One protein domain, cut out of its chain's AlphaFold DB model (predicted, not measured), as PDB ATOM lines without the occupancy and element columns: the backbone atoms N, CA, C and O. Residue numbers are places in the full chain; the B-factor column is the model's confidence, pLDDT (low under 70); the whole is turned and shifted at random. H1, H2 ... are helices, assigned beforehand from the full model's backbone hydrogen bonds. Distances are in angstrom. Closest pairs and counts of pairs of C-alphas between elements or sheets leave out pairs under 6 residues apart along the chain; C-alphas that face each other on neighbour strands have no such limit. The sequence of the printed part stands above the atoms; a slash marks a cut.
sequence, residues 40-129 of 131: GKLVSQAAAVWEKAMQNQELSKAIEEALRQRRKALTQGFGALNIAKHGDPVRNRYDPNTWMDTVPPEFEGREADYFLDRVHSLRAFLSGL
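What this domain is: This is residues 40 to 129 of the 131 residues of an uncharacterized protein of Candidatus Chisholmbacteria bacterium RIFCSPHIGHO2_01_FULL_52_32 (UniProt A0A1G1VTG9). The long helix H2 makes an L with H1, H5 runs side by side with H1, and short H4 sits between H2 and H5. The 90 printed residues, with five named helices in the order H1 to H5 and no named strand, are all helix in class. The whole is compact, radius of gyration of the C-alphas 13.5 A, spanning 34 by 32 by 21 A.

How they stand to each other: Start at H2, residues 57 to 78: its residues 67 to 71 alone touch H4, residues 89 to 94, closest at C-alphas 71 and 90, 6.3 A. H5, residues 111 to 127, touches H4 with residues 118 to 125 alone, about perpendicular at 83 degrees, closest at C-alphas 94 and 122, 5.0 A. Residues 115 to 119 of H5 alone touch residues 42 to 46 alone of H1, residues 40 to 55, at a shallow tilt of 23 degrees, the same way, closest at C-alphas 46 and 119, 6.7 A. H1 and H2 touch only at the corner, closest at C-alphas 54 and 60, 4.5 A. H3, residues 83 to 86, touches no helix. Each O i to N i+4 pair is within hydrogen-bond range in H1, H2 and H5; H4 has 1 of 2; H3 is too short.

Where its parts are: Find C-alpha 57 at (24.502, -56.266, -49.471), where H2 begins its 31.4 A. H1 runs 22.5 A; H5 runs 24.3 A to C-alpha 127 at (26.806, -40.719, -43.539).

The domain as a whole: The C-alphas farthest apart, Glu 58 and Gly 109, are 38.2 A apart. The printed part has no cut, the H4 to H5 link is long, and no printed residue is under 70 in pLDDT.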
ATOM      1  N   GLY A  40       7.187 -42.493 -31.092       90.50
ATOM      2  CA  GLY A  40       7.010 -43.830 -31.663       90.50
ATOM      3  C   GLY A  40       7.096 -43.832 -33.193       90.50
ATOM      4  O   GLY A  40       7.693 -44.730 -33.781       90.50
ATOM      5  N   LYS A  41       6.582 -42.786 -33.855       92.62
ATOM      6  CA  LYS A  41       6.667 -42.652 -35.316       92.62
ATOM      7  C   LYS A  41       8.088 -42.310 -35.773       92.62
ATOM      8  O   LYS A  41       8.512 -42.844 -36.795       92.62
ATOM      9  N   LEU A  42       8.827 -41.499 -35.010       95.06
ATOM     10  CA  LEU A  42      10.250 -41.240 -35.257       95.06
ATOM     11  C   LEU A  42      11.061 -42.548 -35.201       95.06
ATOM     12  O   LEU A  42      11.822 -42.843 -36.125       95.06
ATOM     13  N   VAL A  43      10.843 -43.369 -34.167       95.44
ATOM     14  CA  VAL A  43      11.521 -44.665 -34.002       95.44
ATOM     15  C   VAL A  43      11.146 -45.639 -35.121       95.44
ATOM     16  O   VAL A  43      12.038 -46.226 -35.730       95.44
ATOM     17  N   SER A  44       9.859 -45.781 -35.462       94.94
ATOM     18  CA  SER A  44       9.433 -46.669 -36.556       94.94
ATOM     19  C   SER A  44      10.009 -46.257 -37.915       94.94
ATOM     20  O   SER A  44      10.392 -47.115 -38.706       94.94
ATOM     21  N   GLN A  45      10.102 -44.953 -38.197       95.38
ATOM     22  CA  GLN A  45      10.725 -44.464 -39.430       95.38
ATOM     23  C   GLN A  45      12.229 -44.751 -39.456       95.38
ATOM     24  O   GLN A  45      12.741 -45.209 -40.476       95.38
ATOM     25  N   ALA A  46      12.929 -44.549 -38.337       96.56
ATOM     26  CA  ALA A  46      14.338 -44.910 -38.225       96.56
ATOM     27  C   ALA A  46      14.557 -46.422 -38.415       96.56
ATOM     28  O   ALA A  46      15.470 -46.815 -39.142       96.56
ATOM     29  N   ALA A  47      13.702 -47.264 -37.825       96.44
ATOM     30  CA  ALA A  47      13.752 -48.717 -37.980       96.44
ATOM     31  C   ALA A  47      13.570 -49.147 -39.444       96.44
ATOM     32  O   ALA A  47      14.380 -49.915 -39.958       96.44
ATOM     33  N   ALA A  48      12.593 -48.578 -40.155       95.62
ATOM     34  CA  ALA A  48      12.388 -48.858 -41.576       95.62
ATOM     35  C   ALA A  48      13.607 -48.465 -42.434       95.62
ATOM     36  O   ALA A  48      13.983 -49.182 -43.363       95.62
ATOM     37  N   VAL A  49      14.259 -47.341 -42.114       95.06
ATOM     38  CA  VAL A  49      15.503 -46.939 -42.786       95.06
ATOM     39  C   VAL A  49      16.632 -47.932 -42.505       95.06
ATOM     40  O   VAL A  49      17.352 -48.323 -43.427       95.06
ATOM     41  N   TRP A  50      16.785 -48.348 -41.248       96.06
ATOM     42  CA  TRP A  50      17.778 -49.340 -40.848       96.06
ATOM     43  C   TRP A  50      17.581 -50.667 -41.588       96.06
ATOM     44  O   TRP A  50      18.523 -51.183 -42.187       96.06
ATOM     45  N   GLU A  51      16.353 -51.185 -41.623       95.44
ATOM     46  CA  GLU A  51      16.007 -52.406 -42.353       95.44
ATOM     47  C   GLU A  51      16.345 -52.294 -43.841       95.44
ATOM     48  O   GLU A  51      16.997 -53.182 -44.395       95.44
ATOM     49  N   LYS A  52      15.975 -51.178 -44.477       93.94
ATOM     50  CA  LYS A  52      16.291 -50.921 -45.885       93.94
ATOM     51  C   LYS A  52      17.801 -50.919 -46.145       93.94
ATOM     52  O   LYS A  52      18.250 -51.496 -47.133       93.94
ATOM     53  N   ALA A  53      18.589 -50.309 -45.260       93.06
ATOM     54  CA  ALA A  53      20.045 -50.310 -45.380       93.06
ATOM     55  C   ALA A  53      20.633 -51.724 -45.205       93.06
ATOM     56  O   ALA A  53      21.511 -52.123 -45.967       93.06
ATOM     57  N   MET A  54      20.108 -52.510 -44.260       94.06
ATOM     58  CA  MET A  54      20.565 -53.881 -43.995       94.06
ATOM     59  C   MET A  54      20.168 -54.891 -45.085       94.06
ATOM     60  O   MET A  54      20.834 -55.918 -45.225       94.06
ATOM     61  N   GLN A  55      19.120 -54.614 -45.871       93.69
ATOM     62  CA  GLN A  55      18.711 -55.433 -47.023       93.69
ATOM     63  C   GLN A  55      19.657 -55.297 -48.227       93.69
ATOM     64  O   GLN A  55      19.726 -56.203 -49.058       93.69
ATOM     65  N   ASN A  56      20.403 -54.194 -48.337       92.50
ATOM     66  CA  ASN A  56      21.403 -54.023 -49.387       92.50
ATOM     67  C   ASN A  56      22.743 -54.636 -48.964       92.50
ATOM     68  O   ASN A  56      23.268 -54.338 -47.895       92.50
ATOM     69  N   GLN A  57      23.318 -55.482 -49.821       91.38
ATOM     70  CA  GLN A  57      24.502 -56.266 -49.471       91.38
ATOM     71  C   GLN A  57      25.736 -55.405 -49.156       91.38
ATOM     72  O   GLN A  57      26.490 -55.749 -48.245       91.38
ATOM     73  N   GLU A  58      25.973 -54.322 -49.895       90.62
ATOM     74  CA  GLU A  58      27.153 -53.474 -49.690       90.62
ATOM     75  C   GLU A  58      26.994 -52.585 -48.463       90.62
ATOM     76  O   GLU A  58      27.878 -52.565 -47.605       90.62
ATOM     77  N   LEU A  59      25.832 -51.938 -48.316       91.44
ATOM     78  CA  LEU A  59      25.514 -51.149 -47.127       91.44
ATOM     79  C   LEU A  59      25.564 -52.009 -45.866       91.44
ATOM     80  O   LEU A  59      26.209 -51.622 -44.898       91.44
ATOM     81  N   SER A  60      24.955 -53.192 -45.887       94.88
ATOM     82  CA  SER A  60      24.968 -54.129 -44.761       94.88
ATOM     83  C   SER A  60      26.395 -54.528 -44.366       94.88
ATOM     84  O   SER A  60      26.756 -54.467 -43.188       94.88
ATOM     85  N   LYS A  61      27.264 -54.834 -45.343       94.56
ATOM     86  CA  LYS A  61      28.690 -55.111 -45.085       94.56
ATOM     87  C   LYS A  61      29.412 -53.904 -44.486       94.56
ATOM     88  O   LYS A  61      30.148 -54.068 -43.512       94.56
ATOM     89  N   ALA A  62      29.209 -52.712 -45.045       94.00
ATOM     90  CA  ALA A  62      29.828 -51.486 -44.548       94.00
ATOM     91  C   ALA A  62      29.368 -51.160 -43.119       94.00
ATOM     92  O   ALA A  62      30.188 -50.805 -42.271       94.00
ATOM     93  N   ILE A  63      28.077 -51.337 -42.826       95.38
ATOM     94  CA  ILE A  63      27.488 -51.167 -41.495       95.38
ATOM     95  C   ILE A  63      28.126 -52.142 -40.506       95.38
ATOM     96  O   ILE A  63      28.646 -51.703 -39.480       95.38
ATOM     97  N   GLU A  64      28.139 -53.443 -40.804       95.56
ATOM     98  CA  GLU A  64      28.705 -54.458 -39.907       95.56
ATOM     99  C   GLU A  64      30.196 -54.221 -39.641       95.56
ATOM    100  O   GLU A  64      30.645 -54.288 -38.491       95.56
ATOM    101  N   GLU A  65      30.970 -53.854 -40.665       95.88
ATOM    102  CA  GLU A  65      32.380 -53.504 -40.500       95.88
ATOM    103  C   GLU A  65      32.549 -52.256 -39.621       95.88
ATOM    104  O   GLU A  65      33.352 -52.251 -38.683       95.88
ATOM    105  N   ALA A  66      31.746 -51.218 -39.844       95.00
ATOM    106  CA  ALA A  66      31.794 -49.990 -39.062       95.00
ATOM    107  C   ALA A  66      31.350 -50.198 -37.598       95.00
ATOM    108  O   ALA A  66      31.900 -49.563 -36.689       95.00
ATOM    109  N   LEU A  67      30.393 -51.098 -37.337       94.19
ATOM    110  CA  LEU A  67      30.019 -51.530 -35.985       94.19
ATOM    111  C   LEU A  67      31.154 -52.326 -35.330       94.19
ATOM    112  O   LEU A  67      31.466 -52.109 -34.158       94.19
ATOM    113  N   ARG A  68      31.800 -53.229 -36.077       92.56
ATOM    114  CA  ARG A  68      32.935 -54.030 -35.598       92.56
ATOM    115  C   ARG A  68      34.116 -53.147 -35.197       92.56
ATOM    116  O   ARG A  68      34.701 -53.365 -34.135       92.56
ATOM    117  N   GLN A  69      34.454 -52.141 -36.003       92.88
ATOM    118  CA  GLN A  69      35.533 -51.199 -35.687       92.88
ATOM    119  C   GLN A  69      35.228 -50.382 -34.428       92.88
ATOM    120  O   GLN A  69      36.078 -50.266 -33.546       92.88
ATOM    121  N   ARG A  70      33.989 -49.901 -34.273       91.62
ATOM    122  CA  ARG A  70      33.565 -49.201 -33.049       91.62
ATOM    123  C   ARG A  70      33.625 -50.104 -31.813       91.62
ATOM    124  O   ARG A  70      34.120 -49.666 -30.777       91.62
ATOM    125  N   ARG A  71      33.209 -51.375 -31.920       90.19
ATOM    126  CA  ARG A  71      33.335 -52.370 -30.832       90.19
ATOM    127  C   ARG A  71      34.791 -52.578 -30.412       90.19
ATOM    128  O   ARG A  71      35.081 -52.622 -29.216       90.19
ATOM    129  N   LYS A  72      35.711 -52.667 -31.378       89.50
ATOM    130  CA  LYS A  72      37.153 -52.763 -31.099       89.50
ATOM    131  C   LYS A  72      37.679 -51.527 -30.375       89.50
ATOM    132  O   LYS A  72      38.347 -51.686 -29.360       89.50
ATOM    133  N   ALA A  73      37.348 -50.329 -30.855       88.94
ATOM    134  CA  ALA A  73      37.784 -49.077 -30.237       88.94
ATOM    135  C   ALA A  73      37.287 -48.946 -28.785       88.94
ATOM    136  O   ALA A  73      38.063 -48.621 -27.890       88.94
ATOM    137  N   LEU A  74      36.022 -49.292 -28.526       86.19
ATOM    138  CA  LEU A  74      35.468 -49.347 -27.168       86.19
ATOM    139  C   LEU A  74      36.201 -50.355 -26.281       86.19
ATOM    140  O   LEU A  74      36.556 -50.033 -25.151       86.19
ATOM    141  N   THR A  75      36.475 -51.551 -26.804       85.12
ATOM    142  CA  THR A  75      37.186 -52.596 -26.053       85.12
ATOM    143  C   THR A  75      38.624 -52.189 -25.714       85.12
ATOM    144  O   THR A  75      39.132 -52.521 -24.647       85.12
ATOM    145  N   GLN A  76      39.284 -51.443 -26.602       81.88
ATOM    146  CA  GLN A  76      40.627 -50.910 -26.366       81.88
ATOM    147  C   GLN A  76      40.639 -49.777 -25.328       81.88
ATOM    148  O   GLN A  76      41.608 -49.664 -24.584       81.88
ATOM    149  N   GLY A  77      39.581 -48.959 -25.259       76.31
ATOM    150  CA  GLY A  77      39.478 -47.847 -24.307       76.31
ATOM    151  C   GLY A  77      38.967 -48.230 -22.913       76.31
ATOM    152  O   GLY A  77      39.381 -47.622 -21.931       76.31
ATOM    153  N   PHE A  78      38.086 -49.231 -22.813       73.94
ATOM    154  CA  PHE A  78      37.354 -49.563 -21.579       73.94
ATOM    155  C   PHE A  78      37.492 -51.029 -21.131       73.94
ATOM    156  O   PHE A  78      36.927 -51.417 -20.110       73.94
ATOM    157  N   GLY A  79      38.254 -51.850 -21.862       74.69
ATOM    158  CA  GLY A  79      38.397 -53.283 -21.599       74.69
ATOM    159  C   GLY A  79      37.297 -54.135 -22.242       74.69
ATOM    160  O   GLY A  79      36.447 -53.647 -22.984       74.69
ATOM    161  N   ALA A  80      37.336 -55.449 -21.994       75.06
ATOM    162  CA  ALA A  80      36.413 -56.405 -22.607       75.06
ATOM    163  C   ALA A  80      34.941 -56.070 -22.296       75.06
ATOM    164  O   ALA A  80      34.516 -56.088 -21.141       75.06
ATOM    165  N   LEU A  81      34.151 -55.815 -23.342       75.69
ATOM    166  CA  LEU A  81      32.710 -55.601 -23.229       75.69
ATOM    167  C   LEU A  81      32.014 -56.920 -22.870       75.69
ATOM    168  O   LEU A  81      32.076 -57.890 -23.629       75.69
ATOM    169  N   ASN A  82      31.300 -56.962 -21.745       77.25
ATOM    170  CA  ASN A  82      30.471 -58.115 -21.389       77.25
ATOM    171  C   ASN A  82      29.098 -58.032 -22.081       77.25
ATOM    172  O   ASN A  82      28.072 -57.776 -21.448       77.25
ATOM    173  N   ILE A  83      29.108 -58.244 -23.401       76.62
ATOM    174  CA  ILE A  83      27.923 -58.161 -24.271       76.62
ATOM    175  C   ILE A  83      26.833 -59.142 -23.824       76.62
ATOM    176  O   ILE A  83      25.657 -58.798 -23.829       76.62
ATOM    177  N   ALA A  84      27.212 -60.346 -23.381       74.19
ATOM    178  CA  ALA A  84      26.261 -61.364 -22.936       74.19
ATOM    179  C   ALA A  84      25.434 -60.918 -21.718       74.19
ATOM    180  O   ALA A  84      24.290 -61.335 -21.567       74.19
ATOM    181  N   LYS A  85      26.008 -60.073 -20.852       74.94
ATOM    182  CA  LYS A  85      25.343 -59.584 -19.640       74.94
ATOM    183  C   LYS A  85      24.607 -58.257 -19.847       74.94
ATOM    184  O   LYS A  85      23.607 -58.026 -19.178       74.94
ATOM    185  N   HIS A  86      25.111 -57.385 -20.720       73.25
ATOM    186  CA  HIS A  86      24.658 -55.988 -20.812       73.25
ATOM    187  C   HIS A  86      24.142 -55.572 -22.200       73.25
ATOM    188  O   HIS A  86      23.775 -54.415 -22.388       73.25
ATOM    189  N   GLY A  87      24.095 -56.493 -23.166       77.75
ATOM    190  CA  GLY A  87      23.794 -56.178 -24.562       77.75
ATOM    191  C   GLY A  87      24.984 -55.545 -25.290       77.75
ATOM    192  O   GLY A  87      26.024 -55.259 -24.695       77.75
ATOM    193  N   ASP A  88      24.858 -55.360 -26.608       86.50
ATOM    194  CA  ASP A  88      25.895 -54.714 -27.420       86.50
ATOM    195  C   ASP A  88      25.700 -53.188 -27.379       86.50
ATOM    196  O   ASP A  88      24.793 -52.673 -28.038       86.50
ATOM    197  N   PRO A  89      26.542 -52.430 -26.646       86.12
ATOM    198  CA  PRO A  89      26.357 -50.988 -26.495       86.12
ATOM    199  C   PRO A  89      26.531 -50.226 -27.814       86.12
ATOM    200  O   PRO A  89      25.970 -49.142 -27.976       86.12
ATOM    201  N   VAL A  90      27.288 -50.778 -28.770       90.06
ATOM    202  CA  VAL A  90      27.448 -50.174 -30.098       90.06
ATOM    203  C   VAL A  90      26.174 -50.370 -30.893       90.06
ATOM    204  O   VAL A  90      25.667 -49.410 -31.468       90.06
ATOM    205  N   ARG A  91      25.626 -51.587 -30.893       88.56
ATOM    206  CA  ARG A  91      24.372 -51.868 -31.593       88.56
ATOM    207  C   ARG A  91      23.220 -51.063 -31.001       88.56
ATOM    208  O   ARG A  91      22.533 -50.388 -31.754       88.56
ATOM    209  N   ASN A  92      23.117 -50.992 -29.675       89.50
ATOM    210  CA  ASN A  92      22.102 -50.191 -28.986       89.50
ATOM    211  C   ASN A  92      22.180 -48.690 -29.321       89.50
ATOM    212  O   ASN A  92      21.206 -47.960 -29.157       89.50
ATOM    213  N   ARG A  93      23.334 -48.185 -29.792       91.12
ATOM    214  CA  ARG A  93      23.457 -46.788 -30.243       91.12
ATOM    215  C   ARG A  93      22.856 -46.534 -31.613       91.12
ATOM    216  O   ARG A  93      22.371 -45.426 -31.819       91.12
ATOM    217  N   TYR A  94      22.893 -47.508 -32.515       94.12
ATOM    218  CA  TYR A  94      22.581 -47.280 -33.925       94.12
ATOM    219  C   TYR A  94      21.384 -48.087 -34.435       94.12
ATOM    220  O   TYR A  94      20.723 -47.608 -35.341       94.12
ATOM    221  N   ASP A  95      21.086 -49.256 -33.866       93.62
ATOM    222  CA  ASP A  95      19.981 -50.131 -34.282       93.62
ATOM    223  C   ASP A  95      18.662 -49.684 -33.619       93.62
ATOM    224  O   ASP A  95      18.478 -49.922 -32.415       93.62
ATOM    225  N   PRO A  96      17.732 -49.054 -34.366       94.81
ATOM    226  CA  PRO A  96      16.511 -48.480 -33.799       94.81
ATOM    227  C   PRO A  96      15.581 -49.506 -33.162       94.81
ATOM    228  O   PRO A  96      14.813 -49.164 -32.266       94.81
ATOM    229  N   ASN A  97      15.700 -50.773 -33.566       92.62
ATOM    230  CA  ASN A  97      14.892 -51.871 -33.039       92.62
ATOM    231  C   ASN A  97      15.162 -52.156 -31.558       92.62
ATOM    232  O   ASN A  97      14.402 -52.873 -30.924       92.62
ATOM    233  N   THR A  98      16.244 -51.605 -31.006       89.25
ATOM    234  CA  THR A  98      16.619 -51.785 -29.599       89.25
ATOM    235  C   THR A  98      16.230 -50.602 -28.718       89.25
ATOM    236  O   THR A  98      16.289 -50.708 -27.495       89.25
ATOM    237  N   TRP A  99      15.874 -49.447 -29.291       92.69
ATOM    238  CA  TRP A  99      15.840 -48.197 -28.526       92.69
ATOM    239  C   TRP A  99      14.696 -48.130 -27.524       92.69
ATOM    240  O   TRP A  99      14.914 -47.626 -26.427       92.69
ATOM    241  N   MET A 100      13.522 -48.658 -27.878       88.12
ATOM    242  CA  MET A 100      12.354 -48.673 -26.987       88.12
ATOM    243  C   MET A 100      12.631 -49.469 -25.706       88.12
ATOM    244  O   MET A 100      12.237 -49.043 -24.627       88.12
ATOM    245  N   ASP A 101      13.375 -50.571 -25.814       85.44
ATOM    246  CA  ASP A 101      13.701 -51.448 -24.682       85.44
ATOM    247  C   ASP A 101      14.947 -50.992 -23.907       85.44
ATOM    248  O   ASP A 101      15.325 -51.597 -22.902       85.44
ATOM    249  N   THR A 102      15.631 -49.949 -24.387       85.00
ATOM    250  CA  THR A 102      16.916 -49.485 -23.839       85.00
ATOM    251  C   THR A 102      16.911 -48.009 -23.463       85.00
ATOM    252  O   THR A 102      17.987 -47.431 -23.292       85.00
ATOM    253  N   VAL A 103      15.730 -47.396 -23.326       88.25
ATOM    254  CA  VAL A 103      15.597 -46.044 -22.770       88.25
ATOM    255  C   VAL A 103      16.187 -46.043 -21.353       88.25
ATOM    256  O   VAL A 103      15.709 -46.788 -20.495       88.25
ATOM    257  N   PRO A 104      17.247 -45.260 -21.086       87.94
ATOM    258  CA  PRO A 104      17.835 -45.198 -19.756       87.94
ATOM    259  C   PRO A 104      16.903 -44.490 -18.758       87.94
ATOM    260  O   PRO A 104      16.206 -43.556 -19.163       87.94
ATOM    261  N   PRO A 105      16.932 -44.845 -17.457       89.75
ATOM    262  CA  PRO A 105      16.079 -44.220 -16.441       89.75
ATOM    263  C   PRO A 105      16.193 -42.689 -16.378       89.75
ATOM    264  O   PRO A 105      15.225 -41.990 -16.102       89.75
ATOM    265  N   GLU A 106      17.367 -42.125 -16.675       90.56
ATOM    266  CA  GLU A 106      17.578 -40.673 -16.706       90.56
ATOM    267  C   GLU A 106      16.821 -39.939 -17.832       90.56
ATOM    268  O   GLU A 106      16.751 -38.703 -17.826       90.56
ATOM    269  N   PHE A 107      16.258 -40.679 -18.790       90.19
ATOM    270  CA  PHE A 107      15.412 -40.171 -19.869       90.19
ATOM    271  C   PHE A 107      13.920 -40.475 -19.670       90.19
ATOM    272  O   PHE A 107      13.135 -40.138 -20.552       90.19
ATOM    273  N   GLU A 108      13.504 -41.040 -18.532       86.62
ATOM    274  CA  GLU A 108      12.080 -41.193 -18.208       86.62
ATOM    275  C   GLU A 108      11.372 -39.824 -18.222       86.62
ATOM    276  O   GLU A 108      11.811 -38.864 -17.580       86.62
ATOM    277  N   GLY A 109      10.289 -39.714 -18.997       86.69
ATOM    278  CA  GLY A 109       9.567 -38.460 -19.246       86.69
ATOM    279  C   GLY A 109      10.264 -37.487 -20.212       86.69
ATOM    280  O   GLY A 109       9.808 -36.351 -20.365       86.69
ATOM    281  N   ARG A 110      11.380 -37.895 -20.833       90.62
ATOM    282  CA  ARG A 110      12.149 -37.170 -21.865       90.62
ATOM    283  C   ARG A 110      12.572 -38.098 -23.010       90.62
ATOM    284  O   ARG A 110      13.636 -37.937 -23.611       90.62
ATOM    285  N   GLU A 111      11.739 -39.081 -23.316       92.38
ATOM    286  CA  GLU A 111      11.990 -40.109 -24.323       92.38
ATOM    287  C   GLU A 111      12.180 -39.496 -25.717       92.38
ATOM    288  O   GLU A 111      13.068 -39.898 -26.467       92.38
ATOM    289  N   ALA A 112      11.416 -38.448 -26.026       91.75
ATOM    290  CA  ALA A 112      11.584 -37.594 -27.199       91.75
ATOM    291  C   ALA A 112      13.044 -37.159 -27.441       91.75
ATOM    292  O   ALA A 112      13.569 -37.349 -28.542       91.75
ATOM    293  N   ASP A 113      13.710 -36.617 -26.415       92.00
ATOM    294  CA  ASP A 113      15.095 -36.140 -26.507       92.00
ATOM    295  C   ASP A 113      16.062 -37.306 -26.743       92.00
ATOM    296  O   ASP A 113      16.983 -37.218 -27.561       92.00
ATOM    297  N   TYR A 114      15.821 -38.426 -26.055       93.81
ATOM    298  CA  TYR A 114      16.598 -39.651 -26.209       93.81
ATOM    299  C   TYR A 114      16.528 -40.190 -27.642       93.81
ATOM    300  O   TYR A 114      17.561 -40.430 -28.271       93.81
ATOM    301  N   PHE A 115      15.323 -40.367 -28.186       95.31
ATOM    302  CA  PHE A 115      15.159 -40.913 -29.529       95.31
ATOM    303  C   PHE A 115      15.692 -39.966 -30.599       95.31
ATOM    304  O   PHE A 115      16.306 -40.429 -31.561       95.31
ATOM    305  N   LEU A 116      15.541 -38.652 -30.424       95.25
ATOM    306  CA  LEU A 116      16.107 -37.673 -31.346       95.25
ATOM    307  C   LEU A 116      17.645 -37.757 -31.397       95.25
ATOM    308  O   LEU A 116      18.218 -37.825 -32.487       95.25
ATOM    309  N   ASP A 117      18.321 -37.845 -30.244       95.19
ATOM    310  CA  ASP A 117      19.778 -38.051 -30.171       95.19
ATOM    311  C   ASP A 117      20.220 -39.359 -30.855       95.19
ATOM    312  O   ASP A 117      21.212 -39.404 -31.600       95.19
ATOM    313  N   ARG A 118      19.458 -40.440 -30.654       95.75
ATOM    314  CA  ARG A 118      19.719 -41.733 -31.298       95.75
ATOM    315  C   ARG A 118      19.568 -41.660 -32.819       95.75
ATOM    316  O   ARG A 118      20.453 -42.135 -33.534       95.75
ATOM    317  N   VAL A 119      18.524 -41.008 -33.327       96.69
ATOM    318  CA  VAL A 119      18.316 -40.825 -34.773       96.69
ATOM    319  C   VAL A 119      19.424 -39.974 -35.392       96.69
ATOM    320  O   VAL A 119      19.972 -40.353 -36.429       96.69
ATOM    321  N   HIS A 120      19.832 -38.881 -34.744       96.06
ATOM    322  CA  HIS A 120      20.979 -38.093 -35.202       96.06
ATOM    323  C   HIS A 120      22.270 -38.919 -35.235       96.06
ATOM    324  O   HIS A 120      23.043 -38.830 -36.194       96.06
ATOM    325  N   SER A 121      22.482 -39.770 -34.231       95.38
ATOM    326  CA  SER A 121      23.637 -40.670 -34.179       95.38
ATOM    327  C   SER A 121      23.626 -41.698 -35.304       95.38
ATOM    328  O   SER A 121      24.666 -41.928 -35.922       95.38
ATOM    329  N   LEU A 122      22.468 -42.291 -35.603       96.88
ATOM    330  CA  LEU A 122      22.300 -43.200 -36.735       96.88
ATOM    331  C   LEU A 122      22.575 -42.488 -38.064       96.88
ATOM    332  O   LEU A 122      23.345 -42.985 -38.883       96.88
ATOM    333  N   ARG A 123      22.010 -41.297 -38.267       96.94
ATOM    334  CA  ARG A 123      22.249 -40.504 -39.477       96.94
ATOM    335  C   ARG A 123      23.740 -40.218 -39.674       96.94
ATOM    336  O   ARG A 123      24.280 -40.456 -40.753       96.94
ATOM    337  N   ALA A 124      24.419 -39.736 -38.631       95.25
ATOM    338  CA  ALA A 124      25.854 -39.465 -38.676       95.25
ATOM    339  C   ALA A 124      26.668 -40.743 -38.943       95.25
ATOM    340  O   ALA A 124      27.619 -40.725 -39.724       95.25
ATOM    341  N   PHE A 125      26.269 -41.866 -38.341       95.44
ATOM    342  CA  PHE A 125      26.875 -43.174 -38.573       95.44
ATOM    343  C   PHE A 125      26.782 -43.604 -40.040       95.44
ATOM    344  O   PHE A 125      27.810 -43.943 -40.624       95.44
ATOM    345  N   LEU A 126      25.589 -43.540 -40.638       94.38
ATOM    346  CA  LEU A 126      25.353 -43.942 -42.027       94.38
ATOM    347  C   LEU A 126      26.045 -43.004 -43.025       94.38
ATOM    348  O   LEU A 126      26.586 -43.457 -44.032       94.38
ATOM    349  N   SER A 127      26.088 -41.705 -42.724       94.00
ATOM    350  CA  SER A 127      26.806 -40.719 -43.539       94.00
ATOM    351  C   SER A 127      28.317 -40.955 -43.556       94.00
ATOM    352  O   SER A 127      28.970 -40.599 -44.533       94.00
ATOM    353  N   GLY A 128      28.876 -41.526 -42.486       92.44
ATOM    354  CA  GLY A 128      30.306 -41.803 -42.349       92.44
ATOM    355  C   GLY A 128      30.752 -43.166 -42.882       92.44
ATOM    356  O   GLY A 128      31.902 -43.543 -42.661       92.44
ATOM    357  N   LEU A 129      29.868 -43.935 -43.527       91.56
ATOM    358  CA  LEU A 129      30.232 -45.233 -44.096       91.56
ATOM    359  C   LEU A 129      31.126 -45.057 -45.327       91.56
ATOM    360  O   LEU A 129      30.809 -44.276 -46.227       91.56
TER     361      LEU A 129